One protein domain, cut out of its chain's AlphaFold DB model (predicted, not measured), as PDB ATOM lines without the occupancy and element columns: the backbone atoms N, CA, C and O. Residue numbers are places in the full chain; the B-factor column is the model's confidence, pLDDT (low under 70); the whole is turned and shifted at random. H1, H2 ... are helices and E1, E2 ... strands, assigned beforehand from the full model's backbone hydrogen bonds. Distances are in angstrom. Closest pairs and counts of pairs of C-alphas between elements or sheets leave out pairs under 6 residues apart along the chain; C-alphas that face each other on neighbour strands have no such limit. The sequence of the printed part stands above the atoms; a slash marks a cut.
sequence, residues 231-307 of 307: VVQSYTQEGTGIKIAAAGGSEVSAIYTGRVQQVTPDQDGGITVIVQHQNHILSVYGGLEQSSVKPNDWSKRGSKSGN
ATOM      1  N   VAL A 231     -22.492  68.229 142.348       87.81
ATOM      2  CA  VAL A 231     -21.563  69.340 142.596       87.81
ATOM      3  C   VAL A 231     -20.356  68.798 143.360       87.81
ATOM      4  O   VAL A 231     -20.476  68.406 144.519       87.81
ATOM      5  N   VAL A 232     -19.205  68.747 142.692       88.31
ATOM      6  CA  VAL A 232     -17.929  68.335 143.299       88.31
ATOM      7  C   VAL A 232     -17.182  69.524 143.878       88.31
ATOM      8  O   VAL A 232     -16.419  69.364 144.823       88.31
ATOM      9  N   GLN A 233     -17.445  70.723 143.351       85.44
ATOM     10  CA  GLN A 233     -16.828  71.944 143.834       85.44
ATOM     11  C   GLN A 233     -17.806  73.110 143.797       85.44
ATOM     12  O   GLN A 233     -18.354  73.451 142.748       85.44
ATOM     13  N   SER A 234     -18.017  73.724 144.961       87.38
ATOM     14  CA  SER A 234     -18.868  74.902 145.119       87.38
ATOM     15  C   SER A 234     -18.107  76.193 144.829       87.38
ATOM     16  O   SER A 234     -16.912  76.279 145.116       87.38
ATOM     17  N   TYR A 235     -18.836  77.235 144.428       86.00
ATOM     18  CA  TYR A 235     -18.283  78.570 144.192       86.00
ATOM     19  C   TYR A 235     -17.460  79.114 145.372       86.00
ATOM     20  O   TYR A 235     -16.398  79.686 145.166       86.00
ATOM     21  N   THR A 236     -17.890  78.879 146.615       84.31
ATOM     22  CA  THR A 236     -17.223  79.396 147.824       84.31
ATOM     23  C   THR A 236     -15.799  78.865 148.029       84.31
ATOM     24  O   THR A 236     -15.019  79.506 148.723       84.31
ATOM     25  N   GLN A 237     -15.446  77.715 147.445       79.56
ATOM     26  CA  GLN A 237     -14.120  77.116 147.637       79.56
ATOM     27  C   GLN A 237     -13.042  77.752 146.747       79.56
ATOM     28  O   GLN A 237     -11.941  77.996 147.226       79.56
ATOM     29  N   GLU A 238     -13.345  78.021 145.473       76.44
ATOM     30  CA  GLU A 238     -12.369  78.543 144.494       76.44
ATOM     31  C   GLU A 238     -12.664  79.976 144.024       76.44
ATOM     32  O   GLU A 238     -11.774  80.636 143.502       76.44
ATOM     33  N   GLY A 239     -13.898  80.470 144.164       77.94
ATOM     34  CA  GLY A 239     -14.317  81.801 143.698       77.94
ATOM     35  C   GLY A 239     -14.402  81.967 142.172       77.94
ATOM     36  O   GLY A 239     -14.898  82.988 141.697       77.94
ATOM     37  N   THR A 240     -13.958  80.970 141.399       80.44
ATOM     38  CA  THR A 240     -13.908  81.017 139.928       80.44
ATOM     39  C   THR A 240     -15.149  80.404 139.267       80.44
ATOM     40  O   THR A 240     -15.536  80.831 138.183       80.44
ATOM     41  N   GLY A 241     -15.813  79.431 139.904       84.50
ATOM     42  CA  GLY A 241     -16.977  78.749 139.325       84.50
ATOM     43  C   GLY A 241     -17.476  77.557 140.142       84.50
ATOM     44  O   GLY A 241     -17.023  77.318 141.260       84.50
ATOM     45  N   ILE A 242     -18.431  76.813 139.579       88.19
ATOM     46  CA  ILE A 242     -18.970  75.566 140.142       88.19
ATOM     47  C   ILE A 242     -18.535  74.425 139.222       88.19
ATOM     48  O   ILE A 242     -18.743  74.515 138.014       88.19
ATOM     49  N   LYS A 243     -17.964  73.349 139.777       88.81
ATOM     50  CA  LYS A 243     -17.652  72.131 139.011       88.81
ATOM     51  C   LYS A 243     -18.672  71.050 139.335       88.81
ATOM     52  O   LYS A 243     -18.932  70.749 140.505       88.81
ATOM     53  N   ILE A 244     -19.250  70.473 138.288       88.38
ATOM     54  CA  ILE A 244     -20.291  69.452 138.374       88.38
ATOM     55  C   ILE A 244     -19.751  68.189 137.710       88.38
ATOM     56  O   ILE A 244     -19.370  68.222 136.544       88.38
ATOM     57  N   ALA A 245     -19.706  67.086 138.453       87.50
ATOM     58  CA  ALA A 245     -19.403  65.779 137.895       87.50
ATOM     59  C   ALA A 245     -20.683  65.183 137.305       87.50
ATOM     60  O   ALA A 245     -21.653  64.935 138.030       87.50
ATOM     61  N   ALA A 246     -20.667  64.962 135.995       86.62
ATOM     62  CA  ALA A 246     -21.727  64.319 135.232       86.62
ATOM     63  C   ALA A 246     -21.172  63.077 134.516       86.62
ATOM     64  O   ALA A 246     -19.956  62.888 134.436       86.62
ATOM     65  N   ALA A 247     -22.055  62.211 134.018       85.44
ATOM     66  CA  ALA A 247     -21.637  61.084 133.188       85.44
ATOM     67  C   ALA A 247     -21.046  61.591 131.856       85.44
ATOM     68  O   ALA A 247     -21.466  62.636 131.356       85.44
ATOM     69  N   GLY A 248     -20.091  60.864 131.269       82.25
ATOM     70  CA  GLY A 248     -19.517  61.232 129.968       82.25
ATOM     71  C   GLY A 248     -20.593  61.327 128.880       82.25
ATOM     72  O   GLY A 248     -21.473  60.468 128.814       82.25
ATOM     73  N   GLY A 249     -20.546  62.388 128.069       80.50
ATOM     74  CA  GLY A 249     -21.544  62.677 127.035       80.50
ATOM     75  C   GLY A 249     -22.872  63.244 127.553       80.50
ATOM     76  O   GLY A 249     -23.854  63.263 126.808       80.50
ATOM     77  N   SER A 250     -22.936  63.682 128.818       85.62
ATOM     78  CA  SER A 250     -24.126  64.352 129.358       85.62
ATOM     79  C   SER A 250     -24.385  65.664 128.631       85.62
ATOM     80  O   SER A 250     -23.491  66.486 128.460       85.62
ATOM     81  N   GLU A 251     -25.637  65.891 128.251       87.44
ATOM     82  CA  GLU A 251     -26.014  67.109 127.548       87.44
ATOM     83  C   GLU A 251     -25.864  68.342 128.443       87.44
ATOM     84  O   GLU A 251     -26.444  68.417 129.530       87.44
ATOM     85  N   VAL A 252     -25.103  69.324 127.958       88.88
ATOM     86  CA  VAL A 252     -24.932  70.613 128.624       88.88
ATOM     87  C   VAL A 252     -25.820  71.645 127.953       88.88
ATOM     88  O   VAL A 252     -25.673  71.962 126.770       88.88
ATOM     89  N   SER A 253     -26.744  72.184 128.738       90.12
ATOM     90  CA  SER A 253     -27.737  73.168 128.327       90.12
ATOM     91  C   SER A 253     -27.363  74.579 128.770       90.12
ATOM     92  O   SER A 253     -26.751  74.786 129.819       90.12
ATOM     93  N   ALA A 254     -27.773  75.579 127.990       88.50
ATOM     94  CA  ALA A 254     -27.553  76.975 128.343       88.50
ATOM     95  C   ALA A 254     -28.459  77.422 129.499       88.50
ATOM     96  O   ALA A 254     -29.682  77.273 129.456       88.50
ATOM     97  N   ILE A 255     -27.853  78.040 130.513       87.62
ATOM     98  CA  ILE A 255     -28.524  78.510 131.734       87.62
ATOM     99  C   ILE A 255     -29.512  79.646 131.428       87.62
ATOM    100  O   ILE A 255     -30.617  79.683 131.972       87.62
ATOM    101  N   TYR A 256     -29.127  80.553 130.527       85.50
ATOM    102  CA  TYR A 256     -29.909  81.716 130.112       85.50
ATOM    103  C   TYR A 256     -29.861  81.898 128.597       85.50
ATOM    104  O   TYR A 256     -28.919  81.466 127.934       85.50
ATOM    105  N   THR A 257     -30.850  82.613 128.059       85.75
ATOM    106  CA  THR A 257     -30.842  83.047 126.658       85.75
ATOM    107  C   THR A 257     -29.700  84.040 126.420       85.75
ATOM    108  O   THR A 257     -29.463  84.945 127.225       85.75
ATOM    109  N   GLY A 258     -28.956  83.866 125.332       88.19
ATOM    110  CA  GLY A 258     -27.797  84.692 125.009       88.19
ATOM    111  C   GLY A 258     -27.178  84.350 123.657       88.19
ATOM    112  O   GLY A 258     -27.648  83.471 122.938       88.19
ATOM    113  N   ARG A 259     -26.103  85.055 123.310       90.19
ATOM    114  CA  ARG A 259     -25.350  84.844 122.072       90.19
ATOM    115  C   ARG A 259     -24.008  84.191 122.365       90.19
ATOM    116  O   ARG A 259     -23.272  84.653 123.238       90.19
ATOM    117  N   VAL A 260     -23.660  83.160 121.604       91.31
ATOM    118  CA  VAL A 260     -22.355  82.501 121.694       91.31
ATOM    119  C   VAL A 260     -21.289  83.456 121.168       91.31
ATOM    120  O   VAL A 260     -21.310  83.849 120.005       91.31
ATOM    121  N   GLN A 261     -20.358  83.857 122.025       91.50
ATOM    122  CA  GLN A 261     -19.259  84.742 121.647       91.50
ATOM    123  C   GLN A 261     -18.110  83.956 121.032       91.50
ATOM    124  O   GLN A 261     -17.589  84.325 119.982       91.50
ATOM    125  N   GLN A 262     -17.736  82.852 121.672       91.06
ATOM    126  CA  GLN A 262     -16.563  82.097 121.275       91.06
ATOM    127  C   GLN A 262     -16.693  80.634 121.688       91.06
ATOM    128  O   GLN A 262     -17.252  80.316 122.736       91.06
ATOM    129  N   VAL A 263     -16.153  79.760 120.844       91.31
ATOM    130  CA  VAL A 263     -15.971  78.333 121.109       91.31
ATOM    131  C   VAL A 263     -14.483  78.067 120.935       91.31
ATOM    132  O   VAL A 263     -13.920  78.408 119.895       91.31
ATOM    133  N   THR A 264     -13.807  77.575 121.967       91.38
ATOM    134  CA  THR A 264     -12.347  77.397 121.962       91.38
ATOM    135  C   THR A 264     -11.983  76.029 122.512       91.38
ATOM    136  O   THR A 264     -12.492  75.672 123.571       91.38
ATOM    137  N   PRO A 265     -11.134  75.255 121.815       88.62
ATOM    138  CA  PRO A 265     -10.596  74.023 122.372       88.62
ATOM    139  C   PRO A 265      -9.660  74.354 123.539       88.62
ATOM    140  O   PRO A 265      -8.852  75.279 123.460       88.62
ATOM    141  N   ASP A 266      -9.805  73.610 124.621       83.06
ATOM    142  CA  ASP A 266      -8.974  73.686 125.809       83.06
ATOM    143  C   ASP A 266      -7.675  72.885 125.626       83.06
ATOM    144  O   ASP A 266      -7.573  72.011 124.761       83.06
ATOM    145  N   GLN A 267      -6.669  73.179 126.448       75.12
ATOM    146  CA  GLN A 267      -5.359  72.523 126.384       75.12
ATOM    147  C   GLN A 267      -5.423  71.059 126.835       75.12
ATOM    148  O   GLN A 267      -4.670  70.229 126.328       75.12
ATOM    149  N   ASP A 268      -6.377  70.738 127.709       74.25
ATOM    150  CA  ASP A 268      -6.598  69.396 128.253       74.25
ATOM    151  C   ASP A 268      -7.506  68.522 127.362       74.25
ATOM    152  O   ASP A 268      -7.905  67.425 127.749       74.25
ATOM    153  N   GLY A 269      -7.836  68.991 126.150       73.62
ATOM    154  CA  GLY A 269      -8.616  68.243 125.157       73.62
ATOM    155  C   GLY A 269     -10.135  68.442 125.223       73.62
ATOM    156  O   GLY A 269     -10.848  67.816 124.444       73.62
ATOM    157  N   GLY A 270     -10.630  69.317 126.105       85.38
ATOM    158  CA  GLY A 270     -12.037  69.737 126.143       85.38
ATOM    159  C   GLY A 270     -12.344  70.932 125.231       85.38
ATOM    160  O   GLY A 270     -11.472  71.459 124.548       85.38
ATOM    161  N   ILE A 271     -13.588  71.406 125.233       90.25
ATOM    162  CA  ILE A 271     -14.046  72.624 124.559       90.25
ATOM    163  C   ILE A 271     -14.661  73.561 125.597       90.25
ATOM    164  O   ILE A 271     -15.416  73.144 126.477       90.25
ATOM    165  N   THR A 272     -14.353  74.847 125.464       91.62
ATOM    166  CA  THR A 272     -14.948  75.930 126.239       91.62
ATOM    167  C   THR A 272     -15.856  76.780 125.358       91.62
ATOM    168  O   THR A 272     -15.434  77.291 124.317       91.62
ATOM    169  N   VAL A 273     -17.105  76.959 125.783       91.44
ATOM    170  CA  VAL A 273     -18.108  77.804 125.126       91.44
ATOM    171  C   VAL A 273     -18.398  79.011 126.011       91.44
ATOM    172  O   VAL A 273     -18.764  78.872 127.177       91.44
ATOM    173  N   ILE A 274     -18.258  80.207 125.443       92.56
ATOM    174  CA  ILE A 274     -18.539  81.476 126.119       92.56
ATOM    175  C   ILE A 274     -19.835  82.049 125.552       92.56
ATOM    176  O   ILE A 274     -19.923  82.335 124.355       92.56
ATOM    177  N   VAL A 275     -20.827  82.257 126.416       91.00
ATOM    178  CA  VAL A 275     -22.133  82.821 126.051       91.00
ATOM    179  C   VAL A 275     -22.305  84.177 126.721       91.00
ATOM    180  O   VAL A 275     -22.160  84.304 127.935       91.00
ATOM    181  N   GLN A 276     -22.618  85.198 125.926       90.44
ATOM    182  CA  GLN A 276     -22.972  86.524 126.417       90.44
ATOM    183  C   GLN A 276     -24.484  86.653 126.546       90.44
ATOM    184  O   GLN A 276     -25.227  86.486 125.579       90.44
ATOM    185  N   HIS A 277     -24.919  87.011 127.742       89.69
ATOM    186  CA  HIS A 277     -26.303  87.277 128.083       89.69
ATOM    187  C   HIS A 277     -26.581  88.784 128.101       89.69
ATOM    188  O   HIS A 277     -25.705  89.619 127.841       89.69
ATOM    189  N   GLN A 278     -27.825  89.139 128.414       81.00
ATOM    190  CA  GLN A 278     -28.198  90.524 128.680       81.00
ATOM    191  C   GLN A 278     -27.388  91.088 129.864       81.00
ATOM    192  O   GLN A 278     -26.805  90.345 130.656       81.00
ATOM    193  N   ASN A 279     -27.315  92.416 129.968       77.25
ATOM    194  CA  ASN A 279     -26.582  93.131 131.024       77.25
ATOM    195  C   ASN A 279     -25.075  92.819 131.092       77.25
ATOM    196  O   ASN A 279     -24.468  92.922 132.152       77.25
ATOM    197  N   HIS A 280     -24.462  92.454 129.960       80.31
ATOM    198  CA  HIS A 280     -23.030  92.140 129.862       80.31
ATOM    199  C   HIS A 280     -22.572  90.966 130.742       80.31
ATOM    200  O   HIS A 280     -21.383  90.835 131.030       80.31
ATOM    201  N   ILE A 281     -23.497  90.091 131.137       85.06
ATOM    202  CA  ILE A 281     -23.176  88.893 131.911       85.06
ATOM    203  C   ILE A 281     -22.641  87.819 130.963       85.06
ATOM    204  O   ILE A 281     -23.204  87.582 129.894       85.06
ATOM    205  N   LEU A 282     -21.548  87.167 131.353       89.50
ATOM    206  CA  LEU A 282     -20.921  86.084 130.600       89.50
ATOM    207  C   LEU A 282     -21.044  84.780 131.386       89.50
ATOM    208  O   LEU A 282     -20.722  84.744 132.572       89.50
ATOM    209  N   SER A 283     -21.465  83.718 130.706       90.00
ATOM    210  CA  SER A 283     -21.391  82.350 131.220       90.00
ATOM    211  C   SER A 283     -20.325  81.584 130.449       90.00
ATOM    212  O   SER A 283     -20.259  81.667 129.220       90.00
ATOM    213  N   VAL A 284     -19.499  80.838 131.176       91.81
ATOM    214  CA  VAL A 284     -18.417  80.025 130.618       91.81
ATOM    215  C   VAL A 284     -18.718  78.564 130.915       91.81
ATOM    216  O   VAL A 284     -18.827  78.178 132.076       91.81
ATOM    217  N   TYR A 285     -18.854  77.761 129.863       90.81
ATOM    218  CA  TYR A 285     -19.041  76.316 129.950       90.81
ATOM    219  C   TYR A 285     -17.753  75.650 129.483       90.81
ATOM    220  O   TYR A 285     -17.440  75.717 128.299       90.81
ATOM    221  N   GLY A 286     -16.988  75.072 130.408       89.50
ATOM    222  CA  GLY A 286     -15.737  74.365 130.118       89.50
ATOM    223  C   GLY A 286     -15.880  72.851 130.277       89.50
ATOM    224  O   GLY A 286     -16.841  72.382 130.886       89.50
ATOM    225  N   GLY A 287     -14.909  72.100 129.755       87.44
ATOM    226  CA  GLY A 287     -14.864  70.638 129.889       87.44
ATOM    227  C   GLY A 287     -15.865  69.881 129.011       87.44
ATOM    228  O   GLY A 287     -16.228  68.761 129.351       87.44
ATOM    229  N   LEU A 288     -16.323  70.487 127.910       88.62
ATOM    230  CA  LEU A 288     -17.198  69.831 126.932       88.62
ATOM    231  C   LEU A 288     -16.372  68.928 126.008       88.62
ATOM    232  O   LEU A 288     -15.270  69.303 125.616       88.62
ATOM    233  N   GLU A 289     -16.902  67.779 125.610       85.88
ATOM    234  CA  GLU A 289     -16.299  66.915 124.592       85.88
ATOM    235  C   GLU A 289     -16.583  67.465 123.186       85.88
ATOM    236  O   GLU A 289     -15.695  67.522 122.333       85.88
ATOM    237  N   GLN A 290     -17.815  67.930 122.949       85.06
ATOM    238  CA  GLN A 290     -18.237  68.458 121.654       85.06
ATOM    239  C   GLN A 290     -19.141  69.692 121.789       85.06
ATOM    240  O   GLN A 290     -20.062  69.749 122.602       85.06
ATOM    241  N   SER A 291     -18.924  70.696 120.931       86.62
ATOM    242  CA  SER A 291     -19.818  71.853 120.814       86.62
ATOM    243  C   SER A 291     -20.946  71.576 119.820       86.62
ATOM    244  O   SER A 291     -20.685  71.303 118.646       86.62
ATOM    245  N   SER A 292     -22.195  71.729 120.256       86.69
ATOM    246  CA  SER A 292     -23.364  71.729 119.360       86.69
ATOM    247  C   SER A 292     -23.647  73.114 118.759       86.69
ATOM    248  O   SER A 292     -24.401  73.226 117.796       86.69
ATOM    249  N   VAL A 293     -23.013  74.159 119.299       86.62
ATOM    250  CA  VAL A 293     -23.200  75.562 118.900       86.62
ATOM    251  C   VAL A 293     -21.966  76.138 118.211       86.62
ATOM    252  O   VAL A 293     -20.840  75.691 118.438       86.62
ATOM    253  N   LYS A 294     -22.171  77.156 117.369       88.50
ATOM    254  CA  LYS A 294     -21.099  77.870 116.656       88.50
ATOM    255  C   LYS A 294     -20.906  79.286 117.215       88.50
ATOM    256  O   LYS A 294     -21.837  79.846 117.794       88.50
ATOM    257  N   PRO A 295     -19.726  79.908 117.027       87.25
ATOM    258  CA  PRO A 295     -19.555  81.327 117.323       87.25
ATOM    259  C   PRO A 295     -20.612  82.177 116.605       87.25
ATOM    260  O   PRO A 295     -20.920  81.930 115.439       87.25
ATOM    261  N   ASN A 296     -21.131  83.189 117.302       85.88
ATOM    262  CA  ASN A 296     -22.203  84.094 116.874       85.88
ATOM    263  C   ASN A 296     -23.601  83.458 116.727       85.88
ATOM    264  O   ASN A 296     -24.519  84.125 116.251       85.88
ATOM    265  N   ASP A 297     -23.786  82.210 117.157       84.75
ATOM    266  CA  ASP A 297     -25.102  81.570 117.197       84.75
ATOM    267  C   ASP A 297     -25.942  82.057 118.394       84.75
ATOM    268  O   ASP A 297     -25.408  82.501 119.420       84.75
ATOM    269  N   TRP A 298     -27.264  81.978 118.267       82.38
ATOM    270  CA  TRP A 298     -28.207  82.320 119.332       82.38
ATOM    271  C   TRP A 298     -28.558  81.077 120.146       82.38
ATOM    272  O   TRP A 298     -29.093  80.105 119.622       82.38
ATOM    273  N   SER A 299     -28.318  81.132 121.454       84.12
ATOM    274  CA  SER A 299     -28.661  80.065 122.392       84.12
ATOM    275  C   SER A 299     -29.844  80.492 123.256       84.12
ATOM    276  O   SER A 299     -29.850  81.569 123.856       84.12
ATOM    277  N   LYS A 300     -30.874  79.646 123.309       84.50
ATOM    278  CA  LYS A 300     -32.041  79.832 124.182       84.50
ATOM    279  C   LYS A 300     -31.795  79.169 125.536       84.50
ATOM    280  O   LYS A 300     -31.037  78.203 125.627       84.50
ATOM    281  N   ARG A 301     -32.481  79.632 126.581       84.75
ATOM    282  CA  ARG A 301     -32.561  78.909 127.861       84.75
ATOM    283  C   ARG A 301     -32.902  77.429 127.623       84.75
ATOM    284  O   ARG A 301     -33.854  77.131 126.908       84.75
ATOM    285  N   GLY A 302     -32.128  76.525 128.221       82.12
ATOM    286  CA  GLY A 302     -32.324  75.077 128.108       82.12
ATOM    287  C   GLY A 302     -31.930  74.476 126.754       82.12
ATOM    288  O   GLY A 302     -32.127  73.286 126.550       82.12
ATOM    289  N   SER A 303     -31.390  75.266 125.819       83.00
ATOM    290  CA  SER A 303     -30.922  74.736 124.535       83.00
ATOM    291  C   SER A 303     -29.556  74.065 124.663       83.00
ATOM    292  O   SER A 303     -28.691  74.527 125.417       83.00
ATOM    293  N   LYS A 304     -29.360  72.997 123.884       87.56
ATOM    294  CA  LYS A 304     -28.119  72.227 123.818       87.56
ATOM    295  C   LYS A 304     -26.936  73.099 123.410       87.56
ATOM    296  O   LYS A 304     -26.871  73.580 122.281       87.56
ATOM    297  N   SER A 305     -25.976  73.260 124.312       83.31
ATOM    298  CA  SER A 305     -24.696  73.918 124.029       83.31
ATOM    299  C   SER A 305     -23.631  72.904 123.602       83.31
ATOM    300  O   SER A 305     -22.825  73.180 122.709       83.31
ATOM    301  N   GLY A 306     -23.659  71.703 124.179       86.00
ATOM    302  CA  GLY A 306     -22.696  70.642 123.898       86.00
ATOM    303  C   GLY A 306     -22.970  69.369 124.691       86.00
ATOM    304  O   GLY A 306     -24.045  69.219 125.277       86.00
ATOM    305  N   ASN A 307     -21.997  68.467 124.687       84.62
ATOM    306  CA  ASN A 307     -21.945  67.238 125.480       84.62
ATOM    307  C   ASN A 307     -20.506  66.920 125.876       84.62
ATOM    308  O   ASN A 307     -19.598  67.520 125.254       84.62
TER     309      ASN A 307
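AT A GLANCE: This is residues 231 to 307 of the 307 residues of the protein "M23 family metallopeptidase" of Cohnella sp. KS 22 (UniProt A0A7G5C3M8). A twisted sheet of three strands, E3, E4 and E5, makes a wall, with the short strand E6 and residues 252 to 253 beside it over one face. A small separate piece, the short strands E1 and E2 with the one-turn helix H1 between them, lies beyond the E5 edge, reached by a long link. The printed part has 77 residues, with E1, H1, E2, E3, E4, E5 and E6 in that order; the class is mostly strand, though under half of the residues are in named elements. The whole is compact and rounded, with a radius of gyration of the C-alphas of 12.2 A and spans of 30 by 26 by 23 A.

IN THESE COORDINATES: E1, residues 231 to 233, begins with C-alpha 231 at (-21.563, 69.340, 142.596). H1 is residues 235 to 238 and E2 residues 243 to 245. E3, residues 258 to 265, is 20.4 A long and bends by 51 degrees at residue 261. E4, residues 271 to 276, is 16.6 A long, and E5, residues 282 to 288, 17.1 A. E6, residues 304 to 306, ends with C-alpha 306 at (-22.696, 70.642, 123.898).

HOW THE PARTS SIT: E1 and E2 are antiparallel, with N 232 and O 243 3.0 A apart. H1 is too short for an O i to N i+4 pair; its one O i to N i+3 pair is within hydrogen-bond range. E2 and E5 are apart. E3, E4 and E5 form a meander, each strand the antiparallel neighbour of the one before, in two hairpins: N 261 and O 274 are 2.8 A apart, N 273 and O 285 2.8 A. The closest C-alphas of E5 and E6, Leu 288 and Gly 306, are 6.3 A apart.

THE WHOLE: The C-alphas farthest apart, of Gly 248 and Asn 279, are 32.7 A apart. The printed part has no cut; the links E2 to E3 and E5 to E6 are long. No printed residue is under pLDDT 70.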